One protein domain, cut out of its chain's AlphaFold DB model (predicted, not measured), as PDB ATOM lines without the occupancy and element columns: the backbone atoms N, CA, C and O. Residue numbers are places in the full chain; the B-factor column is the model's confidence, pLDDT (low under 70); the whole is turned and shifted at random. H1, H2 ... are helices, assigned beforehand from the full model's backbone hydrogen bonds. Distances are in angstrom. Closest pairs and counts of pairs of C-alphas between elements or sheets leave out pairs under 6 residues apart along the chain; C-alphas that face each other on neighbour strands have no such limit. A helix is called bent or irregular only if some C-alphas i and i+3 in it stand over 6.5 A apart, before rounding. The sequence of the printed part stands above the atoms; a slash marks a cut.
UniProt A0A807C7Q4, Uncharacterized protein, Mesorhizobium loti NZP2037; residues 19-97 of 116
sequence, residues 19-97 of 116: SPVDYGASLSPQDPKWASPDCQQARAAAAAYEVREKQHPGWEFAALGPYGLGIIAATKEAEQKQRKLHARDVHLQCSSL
ATOM      1  N   SER A  19     -39.064 -23.677  10.326       83.31
ATOM      2  CA  SER A  19     -38.722 -24.863   9.557       83.31
ATOM      3  C   SER A  19     -39.118 -26.104  10.373       83.31
ATOM      4  O   SER A  19     -39.146 -26.063  11.607       83.31
ATOM      5  N   PRO A  20     -39.422 -27.239   9.725       84.69
ATOM      6  CA  PRO A  20     -39.716 -28.476  10.447       84.69
ATOM      7  C   PRO A  20     -38.582 -28.911  11.388       84.69
ATOM      8  O   PRO A  20     -38.833 -29.532  12.420       84.69
ATOM      9  N   VAL A  21     -37.340 -28.564  11.039       89.81
ATOM     10  CA  VAL A  21     -36.140 -28.828  11.839       89.81
ATOM     11  C   VAL A  21     -36.106 -27.938  13.080       89.81
ATOM     12  O   VAL A  21     -35.931 -28.454  14.183       89.81
ATOM     13  N   ASP A  22     -36.345 -26.635  12.922       90.44
ATOM     14  CA  ASP A  22     -36.387 -25.680  14.038       90.44
ATOM     15  C   ASP A  22     -37.534 -26.001  15.001       90.44
ATOM     16  O   ASP A  22     -37.366 -25.963  16.221       90.44
ATOM     17  N   TYR A  23     -38.691 -26.402  14.462       89.75
ATOM     18  CA  TYR A  23     -39.794 -26.916  15.266       89.75
ATOM     19  C   TYR A  23     -39.360 -28.129  16.095       89.75
ATOM     20  O   TYR A  23     -39.551 -28.140  17.310       89.75
ATOM     21  N   GLY A  24     -38.723 -29.124  15.472       88.62
ATOM     22  CA  GLY A  24     -38.187 -30.281  16.186       88.62
ATOM     23  C   GLY A  24     -37.173 -29.903  17.266       88.62
ATOM     24  O   GLY A  24     -37.216 -30.470  18.353       88.62
ATOM     25  N   ALA A  25     -36.303 -28.926  17.005       88.81
ATOM     26  CA  ALA A  25     -35.319 -28.431  17.968       88.81
ATOM     27  C   ALA A  25     -35.955 -27.710  19.172       88.81
ATOM     28  O   ALA A  25     -35.365 -27.688  20.250       88.81
ATOM     29  N   SER A  26     -37.159 -27.152  19.006       88.44
ATOM     30  CA  SER A  26     -37.927 -26.526  20.091       88.44
ATOM     31  C   SER A  26     -38.603 -27.521  21.044       88.44
ATOM     32  O   SER A  26     -39.036 -27.128  22.129       88.44
ATOM     33  N   LEU A  27     -38.708 -28.801  20.665       89.31
ATOM     34  CA  LEU A  27     -39.325 -29.828  21.505       89.31
ATOM     35  C   LEU A  27     -38.403 -30.215  22.667       89.31
ATOM     36  O   LEU A  27     -37.181 -30.114  22.580       89.31
ATOM     37  N   SER A  28     -38.994 -30.687  23.768       88.75
ATOM     38  CA  SER A  28     -38.238 -31.048  24.968       88.75
ATOM     39  C   SER A  28     -37.426 -32.333  24.764       88.75
ATOM     40  O   SER A  28     -38.022 -33.394  24.566       88.75
ATOM     41  N   PRO A  29     -36.089 -32.303  24.938       89.56
ATOM     42  CA  PRO A  29     -35.269 -33.514  24.916       89.56
ATOM     43  C   PRO A  29     -35.538 -34.482  26.078       89.56
ATOM     44  O   PRO A  29     -35.031 -35.599  26.077       89.56
ATOM     45  N   GLN A  30     -36.288 -34.035  27.091       91.94
ATOM     46  CA  GLN A  30     -36.651 -34.816  28.277       91.94
ATOM     47  C   GLN A  30     -37.928 -35.642  28.058       91.94
ATOM     48  O   GLN A  30     -38.282 -36.450  28.914       91.94
ATOM     49  N   ASP A  31     -38.635 -35.429  26.943       92.25
ATOM     50  CA  ASP A  31     -39.811 -36.219  26.591       92.25
ATOM     51  C   ASP A  31     -39.398 -37.687  26.357       92.25
ATOM     52  O   ASP A  31     -38.436 -37.936  25.623       92.25
ATOM     53  N   PRO A  32     -40.102 -38.681  26.932       92.00
ATOM     54  CA  PRO A  32     -39.769 -40.092  26.733       92.00
ATOM     55  C   PRO A  32     -39.714 -40.495  25.255       92.00
ATOM     56  O   PRO A  32     -38.968 -41.401  24.881       92.00
ATOM     57  N   LYS A  33     -40.490 -39.820  24.399       93.06
ATOM     58  CA  LYS A  33     -40.540 -40.099  22.963       93.06
ATOM     59  C   LYS A  33     -39.362 -39.503  22.199       93.06
ATOM     60  O   LYS A  33     -39.077 -39.959  21.094       93.06
ATOM     61  N   TRP A  34     -38.626 -38.554  22.773       91.19
ATOM     62  CA  TRP A  34     -37.505 -37.885  22.110       91.19
ATOM     63  C   TRP A  34     -36.389 -38.844  21.672       91.19
ATOM     64  O   TRP A  34     -35.797 -38.686  20.601       91.19
ATOM     65  N   ALA A  35     -36.100 -39.853  22.496       91.81
ATOM     66  CA  ALA A  35     -35.067 -40.848  22.219       91.81
ATOM     67  C   ALA A  35     -35.551 -41.997  21.314       91.81
ATOM     68  O   ALA A  35     -34.739 -42.829  20.912       91.81
ATOM     69  N   SER A  36     -36.847 -42.048  20.990       94.56
ATOM     70  CA  SER A  36     -37.432 -43.129  20.193       94.56
ATOM     71  C   SER A  36     -36.895 -43.145  18.751       94.56
ATOM     72  O   SER A  36     -36.569 -42.085  18.202       94.56
ATOM     73  N   PRO A  37     -36.819 -44.329  18.111       96.06
ATOM     74  CA  PRO A  37     -36.416 -44.434  16.709       96.06
ATOM     75  C   PRO A  37     -37.363 -43.663  15.780       96.06
ATOM     76  O   PRO A  37     -36.896 -42.993  14.861       96.06
ATOM     77  N   ASP A  38     -38.666 -43.659  16.071       94.25
ATOM     78  CA  ASP A  38     -39.670 -42.942  15.276       94.25
ATOM     79  C   ASP A  38     -39.427 -41.428  15.298       94.25
ATOM     80  O   ASP A  38     -39.443 -40.765  14.260       94.25
ATOM     81  N   CYS A  39     -39.099 -40.869  16.467       95.00
ATOM     82  CA  CYS A  39     -38.725 -39.462  16.579       95.00
ATOM     83  C   CYS A  39     -37.424 -39.135  15.829       95.00
ATOM     84  O   CYS A  39     -37.286 -38.064  15.230       95.00
ATOM     85  N   GLN A  40     -36.428 -40.025  15.866       94.94
ATOM     86  CA  GLN A  40     -35.190 -39.833  15.104       94.94
ATOM     87  C   GLN A  40     -35.465 -39.832  13.596       94.94
ATOM     88  O   GLN A  40     -34.974 -38.953  12.886       94.94
ATOM     89  N   GLN A  41     -36.302 -40.755  13.121       96.56
ATOM     90  CA  GLN A  41     -36.695 -40.837  11.720       96.56
ATOM     91  C   GLN A  41     -37.493 -39.606  11.273       96.56
ATOM     92  O   GLN A  41     -37.180 -39.034  10.227       96.56
ATOM     93  N   ALA A  42     -38.463 -39.150  12.070       94.19
ATOM     94  CA  ALA A  42     -39.245 -37.952  11.771       94.19
ATOM     95  C   ALA A  42     -38.351 -36.703  11.660       94.19
ATOM     96  O   ALA A  42     -38.464 -35.927  10.709       94.19
ATOM     97  N   ARG A  43     -37.388 -36.538  12.579       93.75
ATOM     98  CA  ARG A  43     -36.409 -35.437  12.526       93.75
ATOM     99  C   ARG A  43     -35.473 -35.538  11.321       93.75
ATOM    100  O   ARG A  43     -35.192 -34.523  10.687       93.75
ATOM    101  N   ALA A  44     -35.025 -36.741  10.963       95.94
ATOM    102  CA  ALA A  44     -34.222 -36.951   9.761       95.94
ATOM    103  C   ALA A  44     -35.010 -36.627   8.479       95.94
ATOM    104  O   ALA A  44     -34.478 -35.991   7.570       95.94
ATOM    105  N   ALA A  45     -36.292 -37.002   8.413       94.62
ATOM    106  CA  ALA A  45     -37.172 -36.673   7.295       94.62
ATOM    107  C   ALA A  45     -37.414 -35.158   7.176       94.62
ATOM    108  O   ALA A  45     -37.352 -34.617   6.070       94.62
ATOM    109  N   ALA A  46     -37.621 -34.473   8.304       93.12
ATOM    110  CA  ALA A  46     -37.714 -33.017   8.379       93.12
ATOM    111  C   ALA A  46     -36.435 -32.328   7.864       93.12
ATOM    112  O   ALA A  46     -36.522 -31.414   7.043       93.12
ATOM    113  N   ALA A  47     -35.254 -32.807   8.269       93.44
ATOM    114  CA  ALA A  47     -33.971 -32.294   7.782       93.44
ATOM    115  C   ALA A  47     -33.773 -32.544   6.280       93.44
ATOM    116  O   ALA A  47     -33.365 -31.652   5.538       93.44
ATOM    117  N   ALA A  48     -34.124 -33.737   5.798       93.75
ATOM    118  CA  ALA A  48     -34.054 -34.058   4.376       93.75
ATOM    119  C   ALA A  48     -34.998 -33.181   3.536       93.75
ATOM    120  O   ALA A  48     -34.646 -32.799   2.419       93.75
ATOM    121  N   TYR A  49     -36.188 -32.856   4.051       91.19
ATOM    122  CA  TYR A  49     -37.106 -31.924   3.398       91.19
ATOM    123  C   TYR A  49     -36.521 -30.510   3.319       91.19
ATOM    124  O   TYR A  49     -36.524 -29.923   2.241       91.19
ATOM    125  N   GLU A  50     -35.965 -29.991   4.416       90.12
ATOM    126  CA  GLU A  50     -35.359 -28.654   4.445       90.12
ATOM    127  C   GLU A  50     -34.226 -28.510   3.411       90.12
ATOM    128  O   GLU A  50     -34.130 -27.498   2.714       90.12
ATOM    129  N   VAL A  51     -33.392 -29.543   3.256       91.56
ATOM    130  CA  VAL A  51     -32.346 -29.570   2.221       91.56
ATOM    131  C   VAL A  51     -32.957 -29.508   0.818       91.56
ATOM    132  O   VAL A  51     -32.497 -28.715  -0.004       91.56
ATOM    133  N   ARG A  52     -34.003 -30.299   0.537       88.00
ATOM    134  CA  ARG A  52     -34.675 -30.300  -0.777       88.00
ATOM    135  C   ARG A  52     -35.332 -28.962  -1.097       88.00
ATOM    136  O   ARG A  52     -35.221 -28.478  -2.217       88.00
ATOM    137  N   GLU A  53     -35.983 -28.358  -0.113       86.69
ATOM    138  CA  GLU A  53     -36.616 -27.050  -0.254       86.69
ATOM    139  C   GLU A  53     -35.594 -25.957  -0.603       86.69
ATOM    140  O   GLU A  53     -35.838 -25.119  -1.468       86.69
ATOM    141  N   LYS A  54     -34.408 -25.989   0.016       85.56
ATOM    142  CA  LYS A  54     -33.319 -25.051  -0.305       85.56
ATOM    143  C   LYS A  54     -32.722 -25.287  -1.698       85.56
ATOM    144  O   LYS A  54     -32.254 -24.334  -2.314       85.56
ATOM    145  N   GLN A  55     -32.725 -26.528  -2.191       86.19
ATOM    146  CA  GLN A  55     -32.219 -26.877  -3.526       86.19
ATOM    147  C   GLN A  55     -33.146 -26.420  -4.659       86.19
ATOM    148  O   GLN A  55     -32.662 -26.079  -5.737       86.19
ATOM    149  N   HIS A  56     -34.458 -26.384  -4.416       80.19
ATOM    150  CA  HIS A  56     -35.465 -26.012  -5.410       80.19
ATOM    151  C   HIS A  56     -36.343 -24.867  -4.899       80.19
ATOM    152  O   HIS A  56     -37.512 -25.076  -4.594       80.19
ATOM    153  N   PRO A  57     -35.807 -23.640  -4.793       73.19
ATOM    154  CA  PRO A  57     -36.516 -22.551  -4.134       73.19
ATOM    155  C   PRO A  57     -37.650 -21.940  -4.982       73.19
ATOM    156  O   PRO A  57     -38.296 -20.999  -4.511       73.19
ATOM    157  N   GLY A  58     -37.878 -22.422  -6.212       80.44
ATOM    158  CA  GLY A  58     -38.902 -21.940  -7.144       80.44
ATOM    159  C   GLY A  58     -38.472 -20.736  -7.992       80.44
ATOM    160  O   GLY A  58     -39.247 -20.246  -8.811       80.44
ATOM    161  N   TRP A  59     -37.248 -20.229  -7.816       82.44
ATOM    162  CA  TRP A  59     -36.743 -19.064  -8.557       82.44
ATOM    163  C   TRP A  59     -36.539 -19.335 -10.048       82.44
ATOM    164  O   TRP A  59     -36.533 -18.395 -10.838       82.44
ATOM    165  N   GLU A  60     -36.430 -20.597 -10.458       86.81
ATOM    166  CA  GLU A  60     -36.384 -20.995 -11.863       86.81
ATOM    167  C   GLU A  60     -37.604 -20.494 -12.650       86.81
ATOM    168  O   GLU A  60     -37.483 -20.126 -13.818       86.81
ATOM    169  N   PHE A  61     -38.764 -20.372 -11.996       89.06
ATOM    170  CA  PHE A  61     -39.974 -19.850 -12.623       89.06
ATOM    171  C   PHE A  61     -39.914 -18.338 -12.864       89.06
ATOM    172  O   PHE A  61     -40.656 -17.836 -13.705       89.06
ATOM    173  N   ALA A  62     -39.003 -17.602 -12.216       87.69
ATOM    174  CA  ALA A  62     -38.811 -16.176 -12.483       87.69
ATOM    175  C   ALA A  62     -38.321 -15.916 -13.922       87.69
ATOM    176  O   ALA A  62     -38.590 -14.851 -14.476       87.69
ATOM    177  N   ALA A  63     -37.678 -16.902 -14.563       91.38
ATOM    178  CA  ALA A  63     -37.282 -16.829 -15.971       91.38
ATOM    179  C   ALA A  63     -38.481 -16.713 -16.934       91.38
ATOM    180  O   ALA A  63     -38.322 -16.247 -18.059       91.38
ATOM    181  N   LEU A  64     -39.690 -17.078 -16.488       91.00
ATOM    182  CA  LEU A  64     -40.940 -16.911 -17.240       91.00
ATOM    183  C   LEU A  64     -41.515 -15.484 -17.128       91.00
ATOM    184  O   LEU A  64     -42.618 -15.211 -17.609       91.00
ATOM    185  N   GLY A  65     -40.796 -14.569 -16.470       90.25
ATOM    186  CA  GLY A  65     -41.222 -13.194 -16.253       90.25
ATOM    187  C   GLY A  65     -42.529 -13.121 -15.448       90.25
ATOM    188  O   GLY A  65     -42.701 -13.877 -14.488       90.25
ATOM    189  N   PRO A  66     -43.480 -12.238 -15.807       90.12
ATOM    190  CA  PRO A  66     -44.705 -12.045 -15.026       90.12
ATOM    191  C   PRO A  66     -45.591 -13.301 -14.963       90.12
ATOM    192  O   PRO A  66     -46.292 -13.501 -13.974       90.12
ATOM    193  N   TYR A  67     -45.528 -14.179 -15.970       89.06
ATOM    194  CA  TYR A  67     -46.296 -15.429 -15.999       89.06
ATOM    195  C   TYR A  67     -45.815 -16.449 -14.956       89.06
ATOM    196  O   TYR A  67     -46.589 -17.301 -14.524       89.06
ATOM    197  N   GLY A  68     -44.558 -16.349 -14.513       90.06
ATOM    198  CA  GLY A  68     -43.986 -17.229 -13.496       90.06
ATOM    199  C   GLY A  68     -44.453 -16.930 -12.072       90.06
ATOM    200  O   GLY A  68     -44.405 -17.813 -11.220       90.06
ATOM    201  N   LEU A  69     -44.950 -15.718 -11.802       89.56
ATOM    202  CA  LEU A  69     -45.301 -15.278 -10.445       89.56
ATOM    203  C   LEU A  69     -46.379 -16.155  -9.797       89.56
ATOM    204  O   LEU A  69     -46.278 -16.477  -8.615       89.56
ATOM    205  N   GLY A  70     -47.376 -16.586 -10.577       87.75
ATOM    206  CA  GLY A  70     -48.421 -17.489 -10.088       87.75
ATOM    207  C   GLY A  70     -47.878 -18.867  -9.706       87.75
ATOM    208  O   GLY A  70     -48.301 -19.436  -8.703       87.75
ATOM    209  N   ILE A  71     -46.896 -19.375 -10.455       88.56
ATOM    210  CA  ILE A  71     -46.253 -20.659 -10.164       88.56
ATOM    211  C   ILE A  71     -45.402 -20.536  -8.902       88.56
ATOM    212  O   ILE A  71     -45.524 -21.367  -8.012       88.56
ATOM    213  N   ILE A  72     -44.609 -19.468  -8.773       88.62
ATOM    214  CA  ILE A  72     -43.812 -19.205  -7.565       88.62
ATOM    215  C   ILE A  72     -44.716 -19.149  -6.328       88.62
ATOM    216  O   ILE A  72     -44.417 -19.795  -5.324       88.62
ATOM    217  N   ALA A  73     -45.831 -18.416  -6.405       88.44
ATOM    218  CA  ALA A  73     -46.791 -18.321  -5.309       88.44
ATOM    219  C   ALA A  73     -47.382 -19.695  -4.951       88.44
ATOM    220  O   ALA A  73     -47.348 -20.088  -3.785       88.44
ATOM    221  N   ALA A  74     -47.839 -20.462  -5.945       87.06
ATOM    222  CA  ALA A  74     -48.392 -21.797  -5.729       87.06
ATOM    223  C   ALA A  74     -47.359 -22.776  -5.135       87.06
ATOM    224  O   ALA A  74     -47.680 -23.531  -4.216       87.06
ATOM    225  N   THR A  75     -46.108 -22.737  -5.607       86.75
ATOM    226  CA  THR A  75     -45.000 -23.540  -5.066       86.75
ATOM    227  C   THR A  75     -44.749 -23.192  -3.603       86.75
ATOM    228  O   THR A  75     -44.691 -24.090  -2.766       86.75
ATOM    229  N   LYS A  76     -44.689 -21.900  -3.256       87.19
ATOM    230  CA  LYS A  76     -44.499 -21.448  -1.869       87.19
ATOM    231  C   LYS A  76     -45.649 -21.893  -0.968       87.19
ATOM    232  O   LYS A  76     -45.405 -22.357   0.141       87.19
ATOM    233  N   GLU A  77     -46.895 -21.815  -1.429       86.69
ATOM    234  CA  GLU A  77     -48.045 -22.327  -0.673       86.69
ATOM    235  C   GLU A  77     -47.968 -23.842  -0.441       86.69
ATOM    236  O   GLU A  77     -48.258 -24.323   0.659       86.69
ATOM    237  N   ALA A  78     -47.559 -24.606  -1.458       86.81
ATOM    238  CA  ALA A  78     -47.372 -26.048  -1.343       86.81
ATOM    239  C   ALA A  78     -46.239 -26.395  -0.363       86.81
ATOM    240  O   ALA A  78     -46.423 -27.251   0.505       86.81
ATOM    241  N   GLU A  79     -45.108 -25.693  -0.446       88.12
ATOM    242  CA  GLU A  79     -43.980 -25.819   0.482       88.12
ATOM    243  C   GLU A  79     -44.415 -25.547   1.928       88.12
ATOM    244  O   GLU A  79     -44.119 -26.336   2.824       88.12
ATOM    245  N   GLN A  80     -45.187 -24.482   2.173       87.38
ATOM    246  CA  GLN A  80     -45.700 -24.175   3.513       87.38
ATOM    247  C   GLN A  80     -46.577 -25.303   4.074       87.38
ATOM    248  O   GLN A  80     -46.458 -25.652   5.251       87.38
ATOM    249  N   LYS A  81     -47.423 -25.925   3.243       87.06
ATOM    250  CA  LYS A  81     -48.222 -27.090   3.662       87.06
ATOM    251  C   LYS A  81     -47.330 -28.270   4.035       87.06
ATOM    252  O   LYS A  81     -47.533 -28.873   5.086       87.06
ATOM    253  N   GLN A  82     -46.317 -28.573   3.224       89.56
ATOM    254  CA  GLN A  82     -45.364 -29.646   3.524       89.56
ATOM    255  C   GLN A  82     -44.578 -29.373   4.814       89.56
ATOM    256  O   GLN A  82     -44.421 -30.280   5.632       89.56
ATOM    257  N   ARG A  83     -44.170 -28.120   5.069       89.25
ATOM    258  CA  ARG A  83     -43.527 -27.733   6.335       89.25
ATOM    259  C   ARG A  83     -44.411 -28.055   7.539       89.25
ATOM    260  O   ARG A  83     -43.942 -28.674   8.492       89.25
ATOM    261  N   LYS A  84     -45.702 -27.702   7.486       89.31
ATOM    262  CA  LYS A  84     -46.652 -28.028   8.563       89.31
ATOM    263  C   LYS A  84     -46.801 -29.534   8.768       89.31
ATOM    264  O   LYS A  84     -46.855 -29.980   9.911       89.31
ATOM    265  N   LEU A  85     -46.849 -30.319   7.690       90.44
ATOM    266  CA  LEU A  85     -46.954 -31.779   7.781       90.44
ATOM    267  C   LEU A  85     -45.726 -32.392   8.456       90.44
ATOM    268  O   LEU A  85     -45.885 -33.200   9.366       90.44
ATOM    269  N   HIS A  86     -44.521 -31.964   8.075       92.56
ATOM    270  CA  HIS A  86     -43.294 -32.430   8.713       92.56
ATOM    271  C   HIS A  86     -43.185 -31.975  10.174       92.56
ATOM    272  O   HIS A  86     -42.837 -32.780  11.030       92.56
ATOM    273  N   ALA A  87     -43.538 -30.725  10.495       91.94
ATOM    274  CA  ALA A  87     -43.555 -30.241  11.879       91.94
ATOM    275  C   ALA A  87     -44.560 -31.020  12.745       91.94
ATOM    276  O   ALA A  87     -44.258 -31.400  13.875       91.94
ATOM    277  N   ARG A  88     -45.742 -31.319  12.197       92.00
ATOM    278  CA  ARG A  88     -46.743 -32.168  12.846       92.00
ATOM    279  C   ARG A  88     -46.232 -33.584  13.067       92.00
ATOM    280  O   ARG A  88     -46.432 -34.110  14.155       92.00
ATOM    281  N   ASP A  89     -45.634 -34.205  12.060       93.25
ATOM    282  CA  ASP A  89     -45.094 -35.560  12.182       93.25
ATOM    283  C   ASP A  89     -44.011 -35.612  13.265       93.25
ATOM    284  O   ASP A  89     -44.107 -36.402  14.202       93.25
ATOM    285  N   VAL A  90     -43.072 -34.661  13.241       93.69
ATOM    286  CA  VAL A  90     -42.071 -34.496  14.301       93.69
ATOM    287  C   VAL A  90     -42.738 -34.320  15.665       93.69
ATOM    288  O   VAL A  90     -42.349 -35.002  16.605       93.69
ATOM    289  N   HIS A  91     -43.778 -33.491  15.798       93.50
ATOM    290  CA  HIS A  91     -44.516 -33.361  17.063       93.50
ATOM    291  C   HIS A  91     -45.111 -34.691  17.529       93.50
ATOM    292  O   HIS A  91     -44.939 -35.089  18.680       93.50
ATOM    293  N   LEU A  92     -45.814 -35.378  16.629       92.75
ATOM    294  CA  LEU A  92     -46.516 -36.619  16.927       92.75
ATOM    295  C   LEU A  92     -45.564 -37.757  17.271       92.75
ATOM    296  O   LEU A  92     -45.954 -38.610  18.060       92.75
ATOM    297  N   GLN A  93     -44.344 -37.774  16.736       95.00
ATOM    298  CA  GLN A  93     -43.359 -38.808  17.054       95.00
ATOM    299  C   GLN A  93     -42.451 -38.430  18.224       95.00
ATOM    300  O   GLN A  93     -42.076 -39.302  18.999       95.00
ATOM    301  N   CYS A  94     -42.130 -37.151  18.403       93.62
ATOM    302  CA  CYS A  94     -41.146 -36.697  19.387       93.62
ATOM    303  C   CYS A  94     -41.734 -36.140  20.681       93.62
ATOM    304  O   CYS A  94     -40.977 -35.965  21.633       93.62
ATOM    305  N   SER A  95     -43.039 -35.852  20.734       92.31
ATOM    306  CA  SER A  95     -43.676 -35.296  21.928       92.31
ATOM    307  C   SER A  95     -44.922 -36.062  22.363       92.31
ATOM    308  O   SER A  95     -45.694 -36.577  21.547       92.31
ATOM    309  N   SER A  96     -45.129 -36.145  23.676       91.06
ATOM    310  CA  SER A  96     -46.371 -36.603  24.298       91.06
ATOM    311  C   SER A  96     -47.369 -35.469  24.550       91.06
ATOM    312  O   SER A  96     -48.482 -35.725  25.007       91.06
ATOM    313  N   LEU A  97     -46.985 -34.215  24.293       89.38
ATOM    314  CA  LEU A  97     -47.864 -33.060  24.458       89.38
ATOM    315  C   LEU A  97     -48.966 -33.052  23.391       89.38
ATOM    316  O   LEU A  97     -48.746 -33.523  22.269       89.38
TER     317      LEU A  97
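AT A GLANCE: This is residues 19 to 97 of the 116 residues of an uncharacterized protein of Mesorhizobium loti NZP2037 (UniProt A0A807C7Q4). The domain is a long helical hairpin that folds back on itself inside its longest helix: H3 turns sharply near residue 66 at one far tip of a rod, and its long second part runs back beside H2. H2 and residues 59 to 64 of H3 make one side of the hairpin, the rest of H3 the other, and the short helix H1 packs on both sides toward the end away from the tip. The printed part has 79 residues with three named helices, H1, H2 and H3 in that order, and no named strand; the class is all helix. The whole is loose, with a radius of gyration of the C-alphas of 15.5 A, and the C-alphas span 51 by 20 by 16 A.

HOW THE PARTS SIT: H3, residues 59 to 94, is the longest helix and has a kink of 157 degrees near residue 66. It is irregular: C-alphas 63 and 66 are 8.9 A apart, and its line is a rough one. H2, residues 37 to 55, touches H3, and of H3 residues 79 to 94 alone touch H2. Their closest C-alphas are those of Cys 39 and Cys 94, 4.6 A apart. They run opposite ways at a shallow tilt of 11 degrees and form a helical hairpin. H1, residues 20 to 26, touches residues 83 to 94 of H3, with the C-alphas of Pro 20 and Ala 87 closest at 4.5 A. H1 and H3 run the same way at a steep tilt of 41 degrees. H1 also touches residues 43 to 50 of H2, with the C-alphas of Pro 20 and Ala 46 closest at 5.4 A. These two run opposite ways at a steep tilt of 51 degrees. The helix packing is mostly crossed, the helices standing at steep tilts, but only just: of 3 touching pairs, 1 is at a shallow tilt. In H1 and H2 every O i to N i+4 pair is within hydrogen-bond range; in H3 23 of 32 are.

IN THESE COORDINATES: H3 measures 33.3 A from C-alpha 59 at (-36.743, -19.064, -8.557) to C-alpha 94 at (-41.146, -36.697, 19.387). H2 measures 27.1 A from C-alpha 37 to C-alpha 55. H1 measures 10.0 A and begins with C-alpha 20 at (-39.716, -28.476, 10.447).

THE WHOLE: The two C-alphas farthest apart are those of Pro 32 and Gly 65, 50.7 A. The link from H2 to H3, 3 residues, is tight, and that from H1 to H2, 10 residues, is short. The printed part has no cut. The mean pLDDT of the printed part is 89.9, and no printed residue is under 70.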